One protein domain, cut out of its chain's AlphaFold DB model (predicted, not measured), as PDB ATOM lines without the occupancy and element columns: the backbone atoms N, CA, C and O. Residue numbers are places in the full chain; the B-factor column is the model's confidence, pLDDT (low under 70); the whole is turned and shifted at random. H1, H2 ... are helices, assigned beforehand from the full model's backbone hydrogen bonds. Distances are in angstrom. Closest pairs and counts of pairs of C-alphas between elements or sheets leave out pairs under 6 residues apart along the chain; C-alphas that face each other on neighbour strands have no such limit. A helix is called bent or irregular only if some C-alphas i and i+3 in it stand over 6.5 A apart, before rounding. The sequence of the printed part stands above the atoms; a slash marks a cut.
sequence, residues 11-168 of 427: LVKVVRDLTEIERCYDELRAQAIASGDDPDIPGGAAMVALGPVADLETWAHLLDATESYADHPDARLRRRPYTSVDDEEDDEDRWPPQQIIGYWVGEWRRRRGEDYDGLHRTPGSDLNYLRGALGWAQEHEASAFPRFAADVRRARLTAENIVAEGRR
ATOM      1  N   LEU A  11     150.920 132.406 159.567       93.00
ATOM      2  CA  LEU A  11     149.955 133.461 159.894       93.00
ATOM      3  C   LEU A  11     150.558 134.522 160.813       93.00
ATOM      4  O   LEU A  11     150.414 135.712 160.561       93.00
ATOM      5  N   VAL A  12     151.251 134.097 161.872       92.62
ATOM      6  CA  VAL A  12     151.846 135.015 162.855       92.62
ATOM      7  C   VAL A  12     152.904 135.889 162.186       92.62
ATOM      8  O   VAL A  12     152.975 137.087 162.461       92.62
ATOM      9  N   LYS A  13     153.687 135.319 161.259       93.81
ATOM     10  CA  LYS A  13     154.654 136.078 160.456       93.81
ATOM     11  C   LYS A  13     153.968 137.115 159.573       93.81
ATOM     12  O   LYS A  13     154.392 138.262 159.583       93.81
ATOM     13  N   VAL A  14     152.900 136.741 158.870       95.94
ATOM     14  CA  VAL A  14     152.152 137.675 158.020       95.94
ATOM     15  C   VAL A  14     151.496 138.784 158.845       95.94
ATOM     16  O   VAL A  14     151.609 139.947 158.480       95.94
ATOM     17  N   VAL A  15     150.866 138.470 159.982       96.19
ATOM     18  CA  VAL A  15     150.269 139.482 160.877       96.19
ATOM     19  C   VAL A  15     151.321 140.479 161.353       96.19
ATOM     20  O   VAL A  15     151.094 141.690 161.308       96.19
ATOM     21  N   ARG A  16     152.484 139.978 161.786       95.25
ATOM     22  CA  ARG A  16     153.611 140.828 162.174       95.25
ATOM     23  C   ARG A  16     154.052 141.702 161.005       95.25
ATOM     24  O   ARG A  16     154.198 142.905 161.181       95.25
ATOM     25  N   ASP A  17     154.225 141.123 159.824       97.19
ATOM     26  CA  ASP A  17     154.721 141.858 158.667       97.19
ATOM     27  C   ASP A  17     153.714 142.934 158.203       97.19
ATOM     28  O   ASP A  17     154.119 144.065 157.952       97.19
ATOM     29  N   LEU A  18     152.403 142.653 158.220       96.88
ATOM     30  CA  LEU A  18     151.347 143.652 157.985       96.88
ATOM     31  C   LEU A  18     151.347 144.766 159.043       96.88
ATOM     32  O   LEU A  18     150.998 145.903 158.739       96.88
ATOM     33  N   THR A  19     151.684 144.458 160.297       95.56
ATOM     34  CA  THR A  19     151.801 145.458 161.380       95.56
ATOM     35  C   THR A  19     153.009 146.368 161.161       95.56
ATOM     36  O   THR A  19     152.912 147.582 161.320       95.56
ATOM     37  N   GLU A  20     154.137 145.805 160.731       94.62
ATOM     38  CA  GLU A  20     155.333 146.583 160.401       94.62
ATOM     39  C   GLU A  20     155.141 147.463 159.161       94.62
ATOM     40  O   GLU A  20     155.650 148.583 159.143       94.62
ATOM     41  N   ILE A  21     154.386 147.010 158.152       95.25
ATOM     42  CA  ILE A  21     154.033 147.846 156.991       95.25
ATOM     43  C   ILE A  21     153.240 149.077 157.439       95.25
ATOM     44  O   ILE A  21     153.575 150.185 157.032       95.25
ATOM     45  N   GLU A  22     152.244 148.909 158.315       94.56
ATOM     46  CA  GLU A  22     151.461 150.031 158.856       94.56
ATOM     47  C   GLU A  22     152.359 151.044 159.578       94.56
ATOM     48  O   GLU A  22     152.316 152.236 159.273       94.56
ATOM     49  N   ARG A  23     153.265 150.562 160.444       91.81
ATOM     50  CA  ARG A  23     154.264 151.416 161.107       91.81
ATOM     51  C   ARG A  23     155.151 152.148 160.094       91.81
ATOM     52  O   ARG A  23     155.452 153.326 160.281       91.81
ATOM     53  N   CYS A  24     155.593 151.466 159.035       92.38
ATOM     54  CA  CYS A  24     156.399 152.092 157.990       92.38
ATOM     55  C   CYS A  24     155.607 153.159 157.230       92.38
ATOM     56  O   CYS A  24     156.176 154.200 156.928       92.38
ATOM     57  N   TYR A  25     154.314 152.964 156.964       90.94
ATOM     58  CA  TYR A  25     153.487 153.983 156.313       90.94
ATOM     59  C   TYR A  25     153.301 155.241 157.153       90.94
ATOM     60  O   TYR A  25     153.372 156.338 156.599       90.94
ATOM     61  N   ASP A  26     153.154 155.122 158.472       84.69
ATOM     62  CA  ASP A  26     153.130 156.298 159.349       84.69
ATOM     63  C   ASP A  26     154.454 157.079 159.278       84.69
ATOM     64  O   ASP A  26     154.468 158.310 159.182       84.69
ATOM     65  N   GLU A  27     155.583 156.365 159.263       83.19
ATOM     66  CA  GLU A  27     156.912 156.968 159.136       83.19
ATOM     67  C   GLU A  27     157.139 157.594 157.754       83.19
ATOM     68  O   GLU A  27     157.652 158.710 157.673       83.19
ATOM     69  N   LEU A  28     156.728 156.920 156.678       85.19
ATOM     70  CA  LEU A  28     156.790 157.439 155.311       85.19
ATOM     71  C   LEU A  28     155.911 158.675 155.162       85.19
ATOM     72  O   LEU A  28     156.340 159.649 154.558       85.19
ATOM     73  N   ARG A  29     154.724 158.706 155.775       81.62
ATOM     74  CA  ARG A  29     153.858 159.891 155.769       81.62
ATOM     75  C   ARG A  29     154.524 161.069 156.470       81.62
ATOM     76  O   ARG A  29     154.492 162.185 155.956       81.62
ATOM     77  N   ALA A  30     155.161 160.832 157.615       71.12
ATOM     78  CA  ALA A  30     155.929 161.865 158.303       71.12
ATOM     79  C   ALA A  30     157.120 162.358 157.457       71.12
ATOM     80  O   ALA A  30     157.378 163.560 157.418       71.12
ATOM     81  N   GLN A  31     157.818 161.454 156.759       77.19
ATOM     82  CA  GLN A  31     158.904 161.802 155.833       77.19
ATOM     83  C   GLN A  31     158.399 162.612 154.637       77.19
ATOM     84  O   GLN A  31     158.970 163.652 154.337       77.19
ATOM     85  N   ALA A  32     157.300 162.191 154.013       74.25
ATOM     86  CA  ALA A  32     156.663 162.891 152.907       74.25
ATOM     87  C   ALA A  32     156.264 164.322 153.289       74.25
ATOM     88  O   ALA A  32     156.572 165.262 152.567       74.25
ATOM     89  N   ILE A  33     155.653 164.512 154.465       69.81
ATOM     90  CA  ILE A  33     155.326 165.850 154.982       69.81
ATOM     91  C   ILE A  33     156.605 166.660 155.236       69.81
ATOM     92  O   ILE A  33     156.675 167.837 154.893       69.81
ATOM     93  N   ALA A  34     157.629 166.047 155.838       64.75
ATOM     94  CA  ALA A  34     158.885 166.729 156.146       64.75
ATOM     95  C   ALA A  34     159.678 167.136 154.895       64.75
ATOM     96  O   ALA A  34     160.405 168.129 154.957       64.75
ATOM     97  N   SER A  35     159.518 166.388 153.806       66.69
ATOM     98  CA  SER A  35     160.086 166.640 152.483       66.69
ATOM     99  C   SER A  35     159.070 167.280 151.530       66.69
ATOM    100  O   SER A  35     159.246 167.211 150.321       66.69
ATOM    101  N   GLY A  36     157.995 167.893 152.041       61.34
ATOM    102  CA  GLY A  36     156.934 168.481 151.212       61.34
ATOM    103  C   GLY A  36     157.414 169.600 150.281       61.34
ATOM    104  O   GLY A  36     156.810 169.817 149.238       61.34
ATOM    105  N   ASP A  37     158.530 170.247 150.621       50.38
ATOM    106  CA  ASP A  37     159.173 171.288 149.806       50.38
ATOM    107  C   ASP A  37     160.242 170.727 148.846       50.38
ATOM    108  O   ASP A  37     161.049 171.485 148.297       50.38
ATOM    109  N   ASP A  38     160.315 169.402 148.688       51.56
ATOM    110  CA  ASP A  38     161.232 168.773 147.744       51.56
ATOM    111  C   ASP A  38     160.900 169.246 146.311       51.56
ATOM    112  O   ASP A  38     159.747 169.160 145.876       51.56
ATOM    113  N   PRO A  39     161.884 169.831 145.601       43.59
ATOM    114  CA  PRO A  39     161.647 170.535 144.348       43.59
ATOM    115  C   PRO A  39     161.443 169.604 143.155       43.59
ATOM    116  O   PRO A  39     160.993 170.086 142.117       43.59
ATOM    117  N   ASP A  40     161.819 168.330 143.280       51.56
ATOM    118  CA  ASP A  40     161.633 167.350 142.219       51.56
ATOM    119  C   ASP A  40     160.251 166.713 142.381       51.56
ATOM    120  O   ASP A  40     159.461 166.707 141.438       51.56
ATOM    121  N   ILE A  41     159.920 166.252 143.594       56.59
ATOM    122  CA  ILE A  41     158.585 165.752 143.941       56.59
ATOM    123  C   ILE A  41     158.276 166.123 145.383       56.59
ATOM    124  O   ILE A  41     158.945 165.591 146.270       56.59
ATOM    125  N   PRO A  42     157.222 166.914 145.655       53.09
ATOM    126  CA  PRO A  42     156.757 167.164 147.013       53.09
ATOM    127  C   PRO A  42     156.609 165.848 147.782       53.09
ATOM    128  O   PRO A  42     155.778 165.018 147.429       53.09
ATOM    129  N   GLY A  43     157.445 165.635 148.801       59.06
ATOM    130  CA  GLY A  43     157.491 164.435 149.642       59.06
ATOM    131  C   GLY A  43     158.347 163.254 149.144       59.06
ATOM    132  O   GLY A  43     158.455 162.251 149.855       59.06
ATOM    133  N   GLY A  44     159.007 163.375 147.989       74.50
ATOM    134  CA  GLY A  44     160.060 162.480 147.488       74.50
ATOM    135  C   GLY A  44     159.670 161.000 147.359       74.50
ATOM    136  O   GLY A  44     158.507 160.648 147.174       74.50
ATOM    137  N   ALA A  45     160.650 160.099 147.509       70.56
ATOM    138  CA  ALA A  45     160.438 158.644 147.445       70.56
ATOM    139  C   ALA A  45     159.417 158.121 148.478       70.56
ATOM    140  O   ALA A  45     158.791 157.082 148.268       70.56
ATOM    141  N   ALA A  46     159.217 158.847 149.583       77.00
ATOM    142  CA  ALA A  46     158.204 158.496 150.568       77.00
ATOM    143  C   ALA A  46     156.779 158.689 150.023       77.00
ATOM    144  O   ALA A  46     155.912 157.872 150.318       77.00
ATOM    145  N   MET A  47     156.542 159.706 149.188       78.56
ATOM    146  CA  MET A  47     155.248 159.891 148.520       78.56
ATOM    147  C   MET A  47     154.958 158.806 147.491       78.56
ATOM    148  O   MET A  47     153.837 158.314 147.435       78.56
ATOM    149  N   VAL A  48     155.972 158.373 146.745       72.00
ATOM    150  CA  VAL A  48     155.864 157.269 145.774       72.00
ATOM    151  C   VAL A  48     155.480 155.977 146.485       72.00
ATOM    152  O   VAL A  48     154.537 155.307 146.091       72.00
ATOM    153  N   ALA A  49     156.146 155.674 147.604       77.06
ATOM    154  CA  ALA A  49     155.873 154.487 148.410       77.06
ATOM    155  C   ALA A  49     154.454 154.454 149.009       77.06
ATOM    156  O   ALA A  49     153.928 153.375 149.294       77.06
ATOM    157  N   LEU A  50     153.872 155.635 149.243       79.81
ATOM    158  CA  LEU A  50     152.495 155.818 149.711       79.81
ATOM    159  C   LEU A  50     151.481 155.826 148.559       79.81
ATOM    160  O   LEU A  50     150.287 155.645 148.801       79.81
ATOM    161  N   GLY A  51     151.942 156.055 147.329       71.50
ATOM    162  CA  GLY A  51     151.140 156.062 146.118       71.50
ATOM    163  C   GLY A  51     151.014 154.672 145.481       71.50
ATOM    164  O   GLY A  51     151.795 153.765 145.769       71.50
ATOM    165  N   PRO A  52     150.022 154.472 144.599       61.94
ATOM    166  CA  PRO A  52     149.847 153.232 143.844       61.94
ATOM    167  C   PRO A  52     150.826 153.065 142.659       61.94
ATOM    168  O   PRO A  52     150.456 152.404 141.699       61.94
ATOM    169  N   VAL A  53     152.027 153.661 142.675       60.31
ATOM    170  CA  VAL A  53     152.976 153.612 141.537       60.31
ATOM    171  C   VAL A  53     154.386 153.186 141.928       60.31
ATOM    172  O   VAL A  53     154.855 153.505 143.021       60.31
ATOM    173  N   ALA A  54     155.061 152.474 141.026       51.75
ATOM    174  CA  ALA A  54     156.384 151.884 141.249       51.75
ATOM    175  C   ALA A  54     157.522 152.906 141.337       51.75
ATOM    176  O   ALA A  54     158.440 152.737 142.141       51.75
ATOM    177  N   ASP A  55     157.455 153.982 140.557       59.31
ATOM    178  CA  ASP A  55     158.516 154.981 140.476       59.31
ATOM    179  C   ASP A  55     157.998 156.352 140.006       59.31
ATOM    180  O   ASP A  55     156.798 156.569 139.818       59.31
ATOM    181  N   LEU A  56     158.925 157.309 139.888       58.94
ATOM    182  CA  LEU A  56     158.633 158.709 139.563       58.94
ATOM    183  C   LEU A  56     158.145 158.897 138.133       58.94
ATOM    184  O   LEU A  56     157.309 159.761 137.884       58.94
ATOM    185  N   GLU A  57     158.690 158.113 137.211       62.94
ATOM    186  CA  GLU A  57     158.341 158.157 135.797       62.94
ATOM    187  C   GLU A  57     156.920 157.625 135.619       62.94
ATOM    188  O   GLU A  57     156.063 158.307 135.063       62.94
ATOM    189  N   THR A  58     156.622 156.495 136.259       61.78
ATOM    190  CA  THR A  58     155.278 155.924 136.337       61.78
ATOM    191  C   THR A  58     154.295 156.899 136.984       61.78
ATOM    192  O   THR A  58     153.185 157.056 136.489       61.78
ATOM    193  N   TRP A  59     154.675 157.595 138.067       60.19
ATOM    194  CA  TRP A  59     153.822 158.625 138.677       60.19
ATOM    195  C   TRP A  59     153.507 159.766 137.712       60.19
ATOM    196  O   TRP A  59     152.353 160.180 137.623       60.19
ATOM    197  N   ALA A  60     154.523 160.273 137.008       61.38
ATOM    198  CA  ALA A  60     154.362 161.346 136.035       61.38
ATOM    199  C   ALA A  60     153.439 160.906 134.893       61.38
ATOM    200  O   ALA A  60     152.490 161.618 134.583       61.38
ATOM    201  N   HIS A  61     153.620 159.693 134.367       62.88
ATOM    202  CA  HIS A  61     152.718 159.115 133.369       62.88
ATOM    203  C   HIS A  61     151.287 158.964 133.882       62.88
ATOM    204  O   HIS A  61     150.339 159.251 133.154       62.88
ATOM    205  N   LEU A  62     151.109 158.549 135.136       61.56
ATOM    206  CA  LEU A  62     149.787 158.396 135.737       61.56
ATOM    207  C   LEU A  62     149.112 159.753 135.961       61.56
ATOM    208  O   LEU A  62     147.903 159.867 135.758       61.56
ATOM    209  N   LEU A  63     149.873 160.780 136.341       62.34
ATOM    210  CA  LEU A  63     149.389 162.153 136.456       62.34
ATOM    211  C   LEU A  63     148.995 162.706 135.082       62.34
ATOM    212  O   LEU A  63     147.848 163.112 134.931       62.34
ATOM    213  N   ASP A  64     149.879 162.623 134.084       62.41
ATOM    214  CA  ASP A  64     149.617 163.055 132.705       62.41
ATOM    215  C   ASP A  64     148.391 162.336 132.124       62.41
ATOM    216  O   ASP A  64     147.507 162.958 131.530       62.41
ATOM    217  N   ALA A  65     148.277 161.023 132.347       60.97
ATOM    218  CA  ALA A  65     147.112 160.245 131.951       60.97
ATOM    219  C   ALA A  65     145.853 160.726 132.686       60.97
ATOM    220  O   ALA A  65     144.836 160.978 132.044       60.97
ATOM    221  N   THR A  66     145.908 160.899 134.009       60.91
ATOM    222  CA  THR A  66     144.772 161.371 134.821       60.91
ATOM    223  C   THR A  66     144.310 162.762 134.389       60.91
ATOM    224  O   THR A  66     143.106 162.995 134.274       60.91
ATOM    225  N   GLU A  67     145.243 163.666 134.096       63.44
ATOM    226  CA  GLU A  67     144.964 164.996 133.554       63.44
ATOM    227  C   GLU A  67     144.351 164.899 132.150       63.44
ATOM    228  O   GLU A  67     143.321 165.522 131.892       63.44
ATOM    229  N   SER A  68     144.871 164.029 131.277       62.81
ATOM    230  CA  SER A  68     144.282 163.781 129.950       62.81
ATOM    231  C   SER A  68     142.856 163.208 130.027       62.81
ATOM    232  O   SER A  68     141.995 163.536 129.205       62.81
ATOM    233  N   TYR A  69     142.568 162.385 131.043       60.53
ATOM    234  CA  TYR A  69     141.250 161.793 131.262       60.53
ATOM    235  C   TYR A  69     140.271 162.742 131.953       60.53
ATOM    236  O   TYR A  69     139.060 162.560 131.800       60.53
ATOM    237  N   ALA A  70     140.752 163.764 132.669       63.44
ATOM    238  CA  ALA A  70     139.905 164.772 133.306       63.44
ATOM    239  C   ALA A  70     139.048 165.531 132.274       63.44
ATOM    240  O   ALA A  70     137.863 165.785 132.520       63.44
ATOM    241  N   ASP A  71     139.607 165.771 131.084       66.12
ATOM    242  CA  ASP A  71     138.935 166.443 129.967       66.12
ATOM    243  C   ASP A  71     138.242 165.482 128.982       66.12
ATOM    244  O   ASP A  71     137.578 165.912 128.033       66.12
ATOM    245  N   HIS A  72     138.308 164.166 129.215       66.31
ATOM    246  CA  HIS A  72     137.765 163.175 128.287       66.31
ATOM    247  C   HIS A  72     136.233 163.313 128.140       66.31
ATOM    248  O   HIS A  72     135.534 163.437 129.143       66.31
ATOM    249  N   PRO A  73     135.639 163.284 126.933       68.69
ATOM    250  CA  PRO A  73     134.198 163.522 126.745       68.69
ATOM    251  C   PRO A  73     133.292 162.459 127.397       68.69
ATOM    252  O   PRO A  73     132.135 162.740 127.707       68.69
ATOM    253  N   ASP A  74     133.812 161.256 127.651       68.62
ATOM    254  CA  ASP A  74     133.100 160.191 128.371       68.62
ATOM    255  C   ASP A  74     133.256 160.315 129.900       68.62
ATOM    256  O   ASP A  74     134.335 160.110 130.462       68.62
ATOM    257  N   ALA A  75     132.145 160.582 130.592       66.44
ATOM    258  CA  ALA A  75     132.084 160.725 132.047       66.44
ATOM    259  C   ALA A  75     132.449 159.450 132.834       66.44
ATOM    260  O   ALA A  75     132.773 159.545 134.020       66.44
ATOM    261  N   ARG A  76     132.401 158.263 132.212       62.66
ATOM    262  CA  ARG A  76     132.845 157.008 132.845       62.66
ATOM    263  C   ARG A  76     134.364 156.920 132.916       62.66
ATOM    264  O   ARG A  76     134.887 156.400 133.897       62.66
ATOM    265  N   LEU A  77     135.056 157.462 131.915       55.00
ATOM    266  CA  LEU A  77     136.519 157.492 131.863       55.00
ATOM    267  C   LEU A  77     137.098 158.575 132.783       55.00
ATOM    268  O   LEU A  77     138.102 158.323 133.431       55.00
ATOM    269  N   ARG A  78     136.382 159.691 132.998       59.28
ATOM    270  CA  ARG A  78     136.738 160.709 134.016       59.28
ATOM    271  C   ARG A  78     136.788 160.187 135.458       59.28
ATOM    272  O   ARG A  78     137.339 160.846 136.331       59.28
ATOM    273  N   ARG A  79     136.111 159.068 135.747       51.56
ATOM    274  CA  ARG A  79     135.945 158.518 137.108       51.56
ATOM    275  C   ARG A  79     136.707 157.224 137.351       51.56
ATOM    276  O   ARG A  79     136.677 156.731 138.476       51.56
ATOM    277  N   ARG A  80     137.356 156.660 136.333       47.72
ATOM    278  CA  ARG A  80     138.252 155.528 136.545       47.72
ATOM    279  C   ARG A  80     139.605 156.089 136.974       47.72
ATOM    280  O   ARG A  80     140.239 156.733 136.145       47.72
ATOM    281  N   PRO A  81     140.057 155.885 138.227       47.31
ATOM    282  CA  PRO A  81     141.478 156.026 138.498       47.31
ATOM    283  C   PRO A  81     142.196 155.107 137.512       47.31
ATOM    284  O   PRO A  81     141.813 153.943 137.370       47.31
ATOM    285  N   TYR A  82     143.155 155.647 136.767       45.88
ATOM    286  CA  TYR A  82     143.962 154.838 135.871       45.88
ATOM    287  C   TYR A  82     144.723 153.825 136.734       45.88
ATOM    288  O   TYR A  82     145.614 154.188 137.493       45.88
ATOM    289  N   THR A  83     144.295 152.565 136.717       44.59
ATOM    290  CA  THR A  83     144.954 151.468 137.442       44.59
ATOM    291  C   THR A  83     145.702 150.532 136.502       44.59
ATOM    292  O   THR A  83     146.295 149.572 136.975       44.59
ATOM    293  N   SER A  84     145.650 150.767 135.189       40.28
ATOM    294  CA  SER A  84     146.226 149.862 134.200       40.28
ATOM    295  C   SER A  84     147.645 150.289 133.846       40.28
ATOM    296  O   SER A  84     147.891 150.901 132.814       40.28
ATOM    297  N   VAL A  85     148.590 149.872 134.682       45.97
ATOM    298  CA  VAL A  85     149.961 149.561 134.238       45.97
ATOM    299  C   VAL A  85     149.967 148.197 133.506       45.97
ATOM    300  O   VAL A  85     150.984 147.537 133.414       45.97
ATOM    301  N   ASP A  86     148.820 147.751 132.975       43.81
ATOM    302  CA  ASP A  86     148.657 146.439 132.333       43.81
ATOM    303  C   ASP A  86     149.378 146.339 130.966       43.81
ATOM    304  O   ASP A  86     149.467 145.241 130.419       43.81
ATOM    305  N   ASP A  87     149.892 147.446 130.409       41.84
ATOM    306  CA  ASP A  87     150.427 147.498 129.034       41.84
ATOM    307  C   ASP A  87     151.960 147.663 128.927       41.84
ATOM    308  O   ASP A  87     152.505 147.535 127.830       41.84
ATOM    309  N   GLU A  88     152.689 147.871 130.030       44.50
ATOM    310  CA  GLU A  88     154.160 147.833 130.037       44.50
ATOM    311  C   GLU A  88     154.612 146.639 130.871       44.50
ATOM    312  O   GLU A  88     154.231 146.548 132.028       44.50
ATOM    313  N   GLU A  89     155.362 145.711 130.262       44.81
ATOM    314  CA  GLU A  89     155.886 144.461 130.841       44.81
ATOM    315  C   GLU A  89     156.094 144.544 132.364       44.81
ATOM    316  O   GLU A  89     157.124 145.011 132.854       44.81
ATOM    317  N   ASP A  90     155.056 144.119 133.086       52.41
ATOM    318  CA  ASP A  90     154.814 144.431 134.491       52.41
ATOM    319  C   ASP A  90     155.846 143.689 135.351       52.41
ATOM    320  O   ASP A  90     155.695 142.513 135.698       52.41
ATOM    321  N   ASP A  91     156.969 144.351 135.629       65.75
ATOM    322  CA  ASP A  91     157.998 143.842 136.525       65.75
ATOM    323  C   ASP A  91     157.414 143.880 137.946       65.75
ATOM    324  O   ASP A  91     157.610 144.844 138.689       65.75
ATOM    325  N   GLU A  92     156.651 142.838 138.319       68.50
ATOM    326  CA  GLU A  92     156.041 142.663 139.650       68.50
ATOM    327  C   GLU A  92     157.072 142.879 140.779       68.50
ATOM    328  O   GLU A  92     156.707 143.174 141.922       68.50
ATOM    329  N   ASP A  93     158.371 142.726 140.488       71.38
ATOM    330  CA  ASP A  93     159.467 142.975 141.421       71.38
ATOM    331  C   ASP A  93     159.716 144.463 141.722       71.38
ATOM    332  O   ASP A  93     160.359 144.776 142.730       71.38
ATOM    333  N   ARG A  94     159.171 145.381 140.918       71.31
ATOM    334  CA  ARG A  94     159.254 146.839 141.115       71.31
ATOM    335  C   ARG A  94     158.029 147.443 141.779       71.31
ATOM    336  O   ARG A  94     158.053 148.625 142.112       71.31
ATOM    337  N   TRP A  95     156.971 146.664 141.993       79.25
ATOM    338  CA  TRP A  95     155.738 147.204 142.547       79.25
ATOM    339  C   TRP A  95     155.968 147.875 143.910       79.25
ATOM    340  O   TRP A  95     156.635 147.316 144.794       79.25
ATOM    341  N   PRO A  96     155.378 149.062 144.130       83.38
ATOM    342  CA  PRO A  96     155.462 149.735 145.410       83.38
ATOM    343  C   PRO A  96     154.681 148.931 146.458       83.38
ATOM    344  O   PRO A  96     153.735 148.200 146.125       83.38
ATOM    345  N   PRO A  97     154.991 149.102 147.756       89.31
ATOM    346  CA  PRO A  97     154.292 148.387 148.818       89.31
ATOM    347  C   PRO A  97     152.765 148.523 148.728       89.31
ATOM    348  O   PRO A  97     152.051 147.539 148.909       89.31
ATOM    349  N   GLN A  98     152.257 149.717 148.396       87.38
ATOM    350  CA  GLN A  98     150.815 149.980 148.352       87.38
ATOM    351  C   GLN A  98     150.111 149.241 147.207       87.38
ATOM    352  O   GLN A  98     148.985 148.784 147.388       87.38
ATOM    353  N   GLN A  99     150.763 149.067 146.055       85.81
ATOM    354  CA  GLN A  99     150.202 148.324 144.923       85.81
ATOM    355  C   GLN A  99     150.185 146.820 145.195       85.81
ATOM    356  O   GLN A  99     149.169 146.179 144.939       85.81
ATOM    357  N   ILE A 100     151.240 146.272 145.816       90.75
ATOM    358  CA  ILE A 100     151.263 144.869 146.265       90.75
ATOM    359  C   ILE A 100     150.087 144.596 147.214       90.75
ATOM    360  O   ILE A 100     149.347 143.624 147.047       90.75
ATOM    361  N   ILE A 101     149.882 145.468 148.207       93.62
ATOM    362  CA  ILE A 101     148.760 145.354 149.147       93.62
ATOM    363  C   ILE A 101     147.417 145.514 148.420       93.62
ATOM    364  O   ILE A 101     146.513 144.700 148.617       93.62
ATOM    365  N   GLY A 102     147.299 146.511 147.541       89.38
ATOM    366  CA  GLY A 102     146.093 146.785 146.761       89.38
ATOM    367  C   GLY A 102     145.674 145.623 145.857       89.38
ATOM    368  O   GLY A 102     144.481 145.310 145.792       89.38
ATOM    369  N   TYR A 103     146.640 144.942 145.229       90.31
ATOM    370  CA  TYR A 103     146.418 143.739 144.426       90.31
ATOM    371  C   TYR A 103     145.744 142.640 145.254       90.31
ATOM    372  O   TYR A 103     144.658 142.180 144.897       90.31
ATOM    373  N   TRP A 104     146.321 142.273 146.404       94.69
ATOM    374  CA  TRP A 104     145.777 141.209 147.254       94.69
ATOM    375  C   TRP A 104     144.419 141.568 147.863       94.69
ATOM    376  O   TRP A 104     143.533 140.715 147.948       94.69
ATOM    377  N   VAL A 105     144.217 142.836 148.235       92.81
ATOM    378  CA  VAL A 105     142.909 143.333 148.689       92.81
ATOM    379  C   VAL A 105     141.871 143.180 147.581       92.81
ATOM    380  O   VAL A 105     140.795 142.638 147.830       92.81
ATOM    381  N   GLY A 106     142.180 143.640 146.364       88.94
ATOM    382  CA  GLY A 106     141.286 143.530 145.213       88.94
ATOM    383  C   GLY A 106     140.963 142.079 144.872       88.94
ATOM    384  O   GLY A 106     139.795 141.723 144.729       88.94
ATOM    385  N   GLU A 107     141.986 141.230 144.822       91.44
ATOM    386  CA  GLU A 107     141.842 139.820 144.480       91.44
ATOM    387  C   GLU A 107     140.962 139.072 145.481       91.44
ATOM    388  O   GLU A 107     139.994 138.410 145.098       91.44
ATOM    389  N   TRP A 108     141.224 139.217 146.780       93.75
ATOM    390  CA  TRP A 108     140.429 138.526 147.791       93.75
ATOM    391  C   TRP A 108     139.024 139.094 147.933       93.75
ATOM    392  O   TRP A 108     138.099 138.326 148.183       93.75
ATOM    393  N   ARG A 109     138.823 140.405 147.747       90.69
ATOM    394  CA  ARG A 109     137.468 140.980 147.729       90.69
ATOM    395  C   ARG A 109     136.636 140.392 146.598       90.69
ATOM    396  O   ARG A 109     135.527 139.933 146.859       90.69
ATOM    397  N   ARG A 110     137.190 140.320 145.380       88.94
ATOM    398  CA  ARG A 110     136.518 139.691 144.232       88.94
ATOM    399  C   ARG A 110     136.156 138.238 144.522       88.94
ATOM    400  O   ARG A 110     135.007 137.848 144.337       88.94
ATOM    401  N   ARG A 111     137.096 137.449 145.053       90.50
ATOM    402  CA  ARG A 111     136.852 136.031 145.378       90.50
ATOM    403  C   ARG A 111     135.836 135.819 146.499       90.50
ATOM    404  O   ARG A 111     135.127 134.818 146.493       90.50
ATOM    405  N   ARG A 112     135.732 136.761 147.437       92.69
ATOM    406  CA  ARG A 112     134.741 136.739 148.523       92.69
ATOM    407  C   ARG A 112     133.391 137.346 148.129       92.69
ATOM    408  O   ARG A 112     132.471 137.324 148.940       92.69
ATOM    409  N   GLY A 113     133.257 137.881 146.911       91.62
ATOM    410  CA  GLY A 113     132.050 138.585 146.468       91.62
ATOM    411  C   GLY A 113     131.813 139.909 147.204       91.62
ATOM    412  O   GLY A 113     130.681 140.370 147.292       91.62
ATOM    413  N   GLU A 114     132.869 140.512 147.751       87.69
ATOM    414  CA  GLU A 114     132.841 141.767 148.514       87.69
ATOM    415  C   GLU A 114     133.296 142.963 147.662       87.69
ATOM    416  O   GLU A 114     133.963 143.877 148.163       87.69
ATOM    417  N   ASP A 115     133.017 142.934 146.357       72.12
ATOM    418  CA  ASP A 115     133.437 144.001 145.454       72.12
ATOM    419  C   ASP A 115     132.560 145.240 145.685       72.12
ATOM    420  O   ASP A 115     131.353 145.228 145.438       72.12
ATOM    421  N   TYR A 116     133.161 146.295 146.233       65.19
ATOM    422  CA  TYR A 116     132.487 147.560 146.510       65.19
ATOM    423  C   TYR A 116     133.090 148.653 145.635       65.19
ATOM    424  O   TYR A 116     134.183 149.159 145.917       65.19
ATOM    425  N   ASP A 117     132.335 149.066 144.621       56.25
ATOM    426  CA  ASP A 117     132.576 150.323 143.922       56.25
ATOM    427  C   ASP A 117     132.362 151.493 144.900       56.25
ATOM    428  O   ASP A 117     131.283 151.664 145.469       56.25
ATOM    429  N   GLY A 118     133.399 152.313 145.102       56.34
ATOM    430  CA  GLY A 118     133.293 153.596 145.813       56.34
ATOM    431  C   GLY A 118     133.814 153.652 147.253       56.34
ATOM    432  O   GLY A 118     133.660 154.687 147.899       56.34
ATOM    433  N   LEU A 119     134.457 152.602 147.776       62.44
ATOM    434  CA  LEU A 119     135.134 152.705 149.075       62.44
ATOM    435  C   LEU A 119     136.424 153.530 148.949       62.44
ATOM    436  O   LEU A 119     137.295 153.210 148.140       62.44
ATOM    437  N   HIS A 120     136.577 154.555 149.792       56.66
ATOM    438  CA  HIS A 120     137.853 155.252 149.950       56.66
ATOM    439  C   HIS A 120     138.876 154.301 150.579       56.66
ATOM    440  O   HIS A 120     138.859 154.062 151.787       56.66
ATOM    441  N   ARG A 121     139.748 153.734 149.743       73.81
ATOM    442  CA  ARG A 121     140.823 152.845 150.185       73.81
ATOM    443  C   ARG A 121     141.954 153.678 150.767       73.81
ATOM    444  O   ARG A 121     142.511 154.548 150.104       73.81
ATOM    445  N   THR A 122     142.263 153.417 152.027       82.00
ATOM    446  CA  THR A 122     143.451 153.935 152.703       82.00
ATOM    447  C   THR A 122     144.389 152.770 153.006       82.00
ATOM    448  O   THR A 122     143.909 151.649 153.209       82.00
ATOM    449  N   PRO A 123     145.706 153.006 153.125       84.69
ATOM    450  CA  PRO A 123     146.637 151.948 153.503       84.69
ATOM    451  C   PRO A 123     146.216 151.217 154.790       84.69
ATOM    452  O   PRO A 123     146.201 149.990 154.839       84.69
ATOM    453  N   GLY A 124     145.757 151.956 155.807       87.81
ATOM    454  CA  GLY A 124     145.267 151.371 157.060       87.81
ATOM    455  C   GLY A 124     144.008 150.511 156.891       87.81
ATOM    456  O   GLY A 124     143.918 149.428 157.469       87.81
ATOM    457  N   SER A 125     143.029 150.941 156.081       89.31
ATOM    458  CA  SER A 125     141.825 150.130 155.828       89.31
ATOM    459  C   SER A 125     142.143 148.843 155.063       89.31
ATOM    460  O   SER A 125     141.555 147.801 155.350       89.31
ATOM    461  N   ASP A 126     143.091 148.906 154.131       92.31
ATOM    462  CA  ASP A 126     143.513 147.772 153.307       92.31
ATOM    463  C   ASP A 126     144.292 146.732 154.126       92.31
ATOM    464  O   ASP A 126     143.979 145.540 154.084       92.31
ATOM    465  N   LEU A 127     145.236 147.177 154.962       94.94
ATOM    466  CA  LEU A 127     145.969 146.294 155.875       94.94
ATOM    467  C   LEU A 127     145.036 145.628 156.895       94.94
ATOM    468  O   LEU A 127     145.158 144.429 157.155       94.94
ATOM    469  N   ASN A 128     144.068 146.370 157.444       94.56
ATOM    470  CA  ASN A 128     143.073 145.811 158.360       94.56
ATOM    471  C   ASN A 128     142.159 144.786 157.684       94.56
ATOM    472  O   ASN A 128     141.856 143.754 158.285       94.56
ATOM    473  N   TYR A 129     141.768 145.027 156.430       94.81
ATOM    474  CA  TYR A 129     141.031 144.044 155.644       94.81
ATOM    475  C   TYR A 129     141.832 142.747 155.477       94.81
ATOM    476  O   TYR A 129     141.322 141.674 155.801       94.81
ATOM    477  N   LEU A 130     143.097 142.835 155.049       96.38
ATOM    478  CA  LEU A 130     143.945 141.653 154.870       96.38
ATOM    479  C   LEU A 130     144.100 140.865 156.172       96.38
ATOM    480  O   LEU A 130     143.960 139.646 156.143       96.38
ATOM    481  N   ARG A 131     144.305 141.541 157.316       97.25
ATOM    482  CA  ARG A 131     144.358 140.900 158.647       97.25
ATOM    483  C   ARG A 131     143.081 140.119 158.957       97.25
ATOM    484  O   ARG A 131     143.168 138.982 159.414       97.25
ATOM    485  N   GLY A 132     141.914 140.706 158.688       95.69
ATOM    486  CA  GLY A 132     140.617 140.046 158.870       95.69
ATOM    487  C   GLY A 132     140.386 138.875 157.908       95.69
ATOM    488  O   GLY A 132     139.714 137.908 158.265       95.69
ATOM    489  N   ALA A 133     140.978 138.926 156.713       95.75
ATOM    490  CA  ALA A 133     140.842 137.899 155.685       95.75
ATOM    491  C   ALA A 133     141.812 136.710 155.846       95.75
ATOM    492  O   ALA A 133     141.614 135.694 155.183       95.75
ATOM    493  N   LEU A 134     142.823 136.782 156.725       96.12
ATOM    494  CA  LEU A 134     143.872 135.753 156.829       96.12
ATOM    495  C   LEU A 134     143.347 134.343 157.130       96.12
ATOM    496  O   LEU A 134     143.841 133.383 156.543       96.12
ATOM    497  N   GLY A 135     142.358 134.214 158.020       93.75
ATOM    498  CA  GLY A 135     141.759 132.912 158.340       93.75
ATOM    499  C   GLY A 135     141.081 132.292 157.118       93.75
ATOM    500  O   GLY A 135     141.353 131.149 156.764       93.75
ATOM    501  N   TRP A 136     140.296 133.098 156.399       96.00
ATOM    502  CA  TRP A 136     139.662 132.675 155.154       96.00
ATOM    503  C   TRP A 136     140.691 132.307 154.082       96.00
ATOM    504  O   TRP A 136     140.550 131.264 153.451       96.00
ATOM    505  N   ALA A 137     141.737 133.119 153.908       94.44
ATOM    506  CA  ALA A 137     142.780 132.873 152.918       94.44
ATOM    507  C   ALA A 137     143.554 131.579 153.208       94.44
ATOM    508  O   ALA A 137     143.900 130.844 152.290       94.44
ATOM    509  N   GLN A 138     143.798 131.245 154.474       92.38
ATOM    510  CA  GLN A 138     144.448 129.979 154.804       92.38
ATOM    511  C   GLN A 138     143.555 128.768 154.487       92.38
ATOM    512  O   GLN A 138     144.058 127.740 154.034       92.38
ATOM    513  N   GLU A 139     142.247 128.886 154.717       95.12
ATOM    514  CA  GLU A 139     141.278 127.808 154.488       95.12
ATOM    515  C   GLU A 139     140.941 127.609 153.002       95.12
ATOM    516  O   GLU A 139     140.837 126.474 152.542       95.12
ATOM    517  N   HIS A 140     140.780 128.700 152.251       95.75
ATOM    518  CA  HIS A 140     140.237 128.683 150.887       95.75
ATOM    519  C   HIS A 140     141.305 128.922 149.813       95.75
ATOM    520  O   HIS A 140     141.127 128.511 148.672       95.75
ATOM    521  N   GLU A 141     142.432 129.539 150.177       93.25
ATOM    522  CA  GLU A 141     143.507 129.952 149.266       93.25
ATOM    523  C   GLU A 141     144.853 129.323 149.647       93.25
ATOM    524  O   GLU A 141     145.914 129.932 149.499       93.25
ATOM    525  N   ALA A 142     144.837 128.078 150.132       92.06
ATOM    526  CA  ALA A 142     146.030 127.392 150.633       92.06
ATOM    527  C   ALA A 142     147.195 127.349 149.619       92.06
ATOM    528  O   ALA A 142     148.359 127.385 150.021       92.06
ATOM    529  N   SER A 143     146.904 127.306 148.313       93.50
ATOM    530  CA  SER A 143     147.913 127.339 147.243       93.50
ATOM    531  C   SER A 143     148.479 128.739 146.978       93.50
ATOM    532  O   SER A 143     149.659 128.862 146.654       93.50
ATOM    533  N   ALA A 144     147.675 129.793 147.135       92.19
ATOM    534  CA  ALA A 144     148.087 131.178 146.906       92.19
ATOM    535  C   ALA A 144     148.695 131.833 148.160       92.19
ATOM    536  O   ALA A 144     149.488 132.770 148.044       92.19
ATOM    537  N   PHE A 145     148.381 131.321 149.355       94.81
ATOM    538  CA  PHE A 145     148.839 131.873 150.631       94.81
ATOM    539  C   PHE A 145     150.372 132.020 150.736       94.81
ATOM    540  O   PHE A 145     150.824 133.058 151.220       94.81
ATOM    541  N   PRO A 146     151.211 131.069 150.267       95.50
ATOM    542  CA  PRO A 146     152.665 131.249 150.276       95.50
ATOM    543  C   PRO A 146     153.147 132.419 149.408       95.50
ATOM    544  O   PRO A 146     154.047 133.144 149.834       95.50
ATOM    545  N   ARG A 147     152.540 132.633 148.227       94.75
ATOM    546  CA  ARG A 147     152.850 133.779 147.351       94.75
ATOM    547  C   ARG A 147     152.466 135.083 148.043       94.75
ATOM    548  O   ARG A 147     153.305 135.964 148.179       94.75
ATOM    549  N   PHE A 148     151.255 135.146 148.594       95.75
ATOM    550  CA  PHE A 148     150.795 136.282 149.392       95.75
ATOM    551  C   PHE A 148     151.736 136.601 150.563       95.75
ATOM    552  O   PHE A 148     152.114 137.752 150.767       95.75
ATOM    553  N   ALA A 149     152.171 135.591 151.320       96.19
ATOM    554  CA  ALA A 149     153.094 135.795 152.432       96.19
ATOM    555  C   ALA A 149     154.462 136.333 151.964       96.19
ATOM    556  O   ALA A 149     155.056 137.175 152.642       96.19
ATOM    557  N   ALA A 150     154.961 135.866 150.815       94.88
ATOM    558  CA  ALA A 150     156.188 136.378 150.211       94.88
ATOM    559  C   ALA A 150     156.031 137.836 149.751       94.88
ATOM    560  O   ALA A 150     156.906 138.655 150.032       94.88
ATOM    561  N   ASP A 151     154.896 138.169 149.141       95.44
ATOM    562  CA  ASP A 151     154.562 139.516 148.680       95.44
ATOM    563  C   ASP A 151     154.420 140.511 149.831       95.44
ATOM    564  O   ASP A 151     155.020 141.582 149.793       95.44
ATOM    565  N   VAL A 152     153.716 140.144 150.906       96.56
ATOM    566  CA  VAL A 152     153.632 140.968 152.125       96.56
ATOM    567  C   VAL A 152     155.024 141.195 152.711       96.56
ATOM    568  O   VAL A 152     155.375 142.313 153.088       96.56
ATOM    569  N   ARG A 153     155.867 140.160 152.751       96.12
ATOM    570  CA  ARG A 153     157.244 140.305 153.231       96.12
ATOM    571  C   ARG A 153     158.072 141.221 152.326       96.12
ATOM    572  O   ARG A 153     158.870 141.998 152.849       96.12
ATOM    573  N   ARG A 154     157.904 141.136 151.004       94.12
ATOM    574  CA  ARG A 154     158.550 142.017 150.019       94.12
ATOM    575  C   ARG A 154     158.096 143.461 150.219       94.12
ATOM    576  O   ARG A 154     158.948 144.314 150.433       94.12
ATOM    577  N   ALA A 155     156.789 143.708 150.299       93.50
ATOM    578  CA  ALA A 155     156.218 145.022 150.587       93.50
ATOM    579  C   ALA A 155     156.774 145.616 151.892       93.50
ATOM    580  O   ALA A 155     157.192 146.773 151.910       93.50
ATOM    581  N   ARG A 156     156.877 144.809 152.963       95.81
ATOM    582  CA  ARG A 156     157.515 145.220 154.225       95.81
ATOM    583  C   ARG A 156     158.971 145.623 154.025       95.81
ATOM    584  O   ARG A 156     159.359 146.697 154.465       95.81
ATOM    585  N   LEU A 157     159.779 144.774 153.392       92.94
ATOM    586  CA  LEU A 157     161.204 145.050 153.184       92.94
ATOM    587  C   LEU A 157     161.420 146.297 152.323       92.94
ATOM    588  O   LEU A 157     162.296 147.102 152.630       92.94
ATOM    589  N   THR A 158     160.608 146.486 151.284       87.19
ATOM    590  CA  THR A 158     160.634 147.687 150.448       87.19
ATOM    591  C   THR A 158     160.271 148.926 151.267       87.19
ATOM    592  O   THR A 158     161.042 149.882 151.278       87.19
ATOM    593  N   ALA A 159     159.178 148.896 152.038       88.75
ATOM    594  CA  ALA A 159     158.791 150.009 152.907       88.75
ATOM    595  C   ALA A 159     159.876 150.332 153.955       88.75
ATOM    596  O   ALA A 159     160.235 151.493 154.135       88.75
ATOM    597  N   GLU A 160     160.460 149.316 154.595       89.50
ATOM    598  CA  GLU A 160     161.568 149.472 155.546       89.50
ATOM    599  C   GLU A 160     162.810 150.079 154.894       89.50
ATOM    600  O   GLU A 160     163.463 150.929 155.502       89.50
ATOM    601  N   ASN A 161     163.141 149.667 153.668       80.56
ATOM    602  CA  ASN A 161     164.271 150.211 152.922       80.56
ATOM    603  C   ASN A 161     164.062 151.688 152.593       80.56
ATOM    604  O   ASN A 161     164.983 152.468 152.815       80.56
ATOM    605  N   ILE A 162     162.865 152.077 152.145       79.38
ATOM    606  CA  ILE A 162     162.541 153.476 151.825       79.38
ATOM    607  C   ILE A 162     162.539 154.318 153.098       79.38
ATOM    608  O   ILE A 162     163.181 155.362 153.142       79.38
ATOM    609  N   VAL A 163     161.927 153.833 154.182       81.94
ATOM    610  CA  VAL A 163     162.009 154.477 155.500       81.94
ATOM    611  C   VAL A 163     163.466 154.648 155.924       81.94
ATOM    612  O   VAL A 163     163.857 155.714 156.404       81.94
ATOM    613  N   ALA A 164     164.275 153.596 155.791       76.38
ATOM    614  CA  ALA A 164     165.681 153.618 156.153       76.38
ATOM    615  C   ALA A 164     166.479 154.570 155.258       76.38
ATOM    616  O   ALA A 164     167.407 155.199 155.754       76.38
ATOM    617  N   GLU A 165     166.127 154.697 153.982       65.62
ATOM    618  CA  GLU A 165     166.724 155.615 153.016       65.62
ATOM    619  C   GLU A 165     166.328 157.069 153.269       65.62
ATOM    620  O   GLU A 165     167.214 157.910 153.360       65.62
ATOM    621  N   GLY A 166     165.062 157.360 153.558       59.50
ATOM    622  CA  GLY A 166     164.643 158.670 154.065       59.50
ATOM    623  C   GLY A 166     165.282 159.009 155.419       59.50
ATOM    624  O   GLY A 166     165.487 160.173 155.755       59.50
ATOM    625  N   ARG A 167     165.690 157.991 156.194       60.44
ATOM    626  CA  ARG A 167     166.536 158.140 157.394       60.44
ATOM    627  C   ARG A 167     168.033 158.206 157.089       60.44
ATOM    628  O   ARG A 167     168.799 158.596 157.978       60.44
ATOM    629  N   ARG A 168     168.491 157.844 155.880       49.81
ATOM    630  CA  ARG A 168     169.878 158.037 155.428       49.81
ATOM    631  C   ARG A 168     170.057 159.513 155.117       49.81
ATOM    632  O   ARG A 168     170.190 159.909 153.974       49.81
TER     633      ARG A 168
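Overview. This is residues 11 to 168 of the 427 residues of an uncharacterized protein of Nocardioides simplex (UniProt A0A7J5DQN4). What shape do the helices make? Long H1 has H6 side by side with it, and H4 and H5 pack on this pair in a splayed cluster of four. Short H2 folds back along H1, while H3 lies off to one side and residues 71 to 76 stick out. What is printed? The 158 residues, all helix in class, have six named helices, H1 to H6 in order, and no named strand; the whole is compact, radius of gyration of the C-alphas 16.4 A, spanning 45 by 44 by 28 A.

Arrangement. What does H1, residues 11 to 34, touch? It touches H6, residues 145 to 166, the same way at a shallow tilt of 29 degrees; the closest C-alphas, Ile 21 and Arg 156, are 5.2 A apart. Its residues 25 to 32 alone touch H2, residues 44 to 50, in a helical hairpin, closest C-alphas Leu 28 and Ala 46, 5.1 A. And H3, residues 56 to 70? It touches no helix. Where are H4, residues 97 to 112, and H5, residues 123 to 140? H4 touches H6 with residues 97 to 104 alone, closest C-alphas Pro 97 and Ala 155, 4.3 A. H5 touches H4 at a steep tilt of 48 degrees, closest C-alphas Val 105 and Asp 126, 6.4 A. Which backbones hold? Every O i to N i+4 pair is within hydrogen-bond range in H1, H2, H3, H4 and H6, and 12 of 14 in H5.

Along the chain. Where are the ends? H1, 34.6 A long, begins at C-alpha 11 (149.955, 133.461, 159.894); H6, 31.3 A long, ends at C-alpha 166 (164.643, 158.670, 154.065). Is H5 even? It is irregular, C-alphas 132 and 135 being 7.2 A apart.

Size, cuts and confidence. Which link is long? H3 to H4, 26 residues; the printed part has no cut. Where is confidence low? Residues 33 to 43, 52 to 92, 116 to 120 and 165 to 168 are under 70.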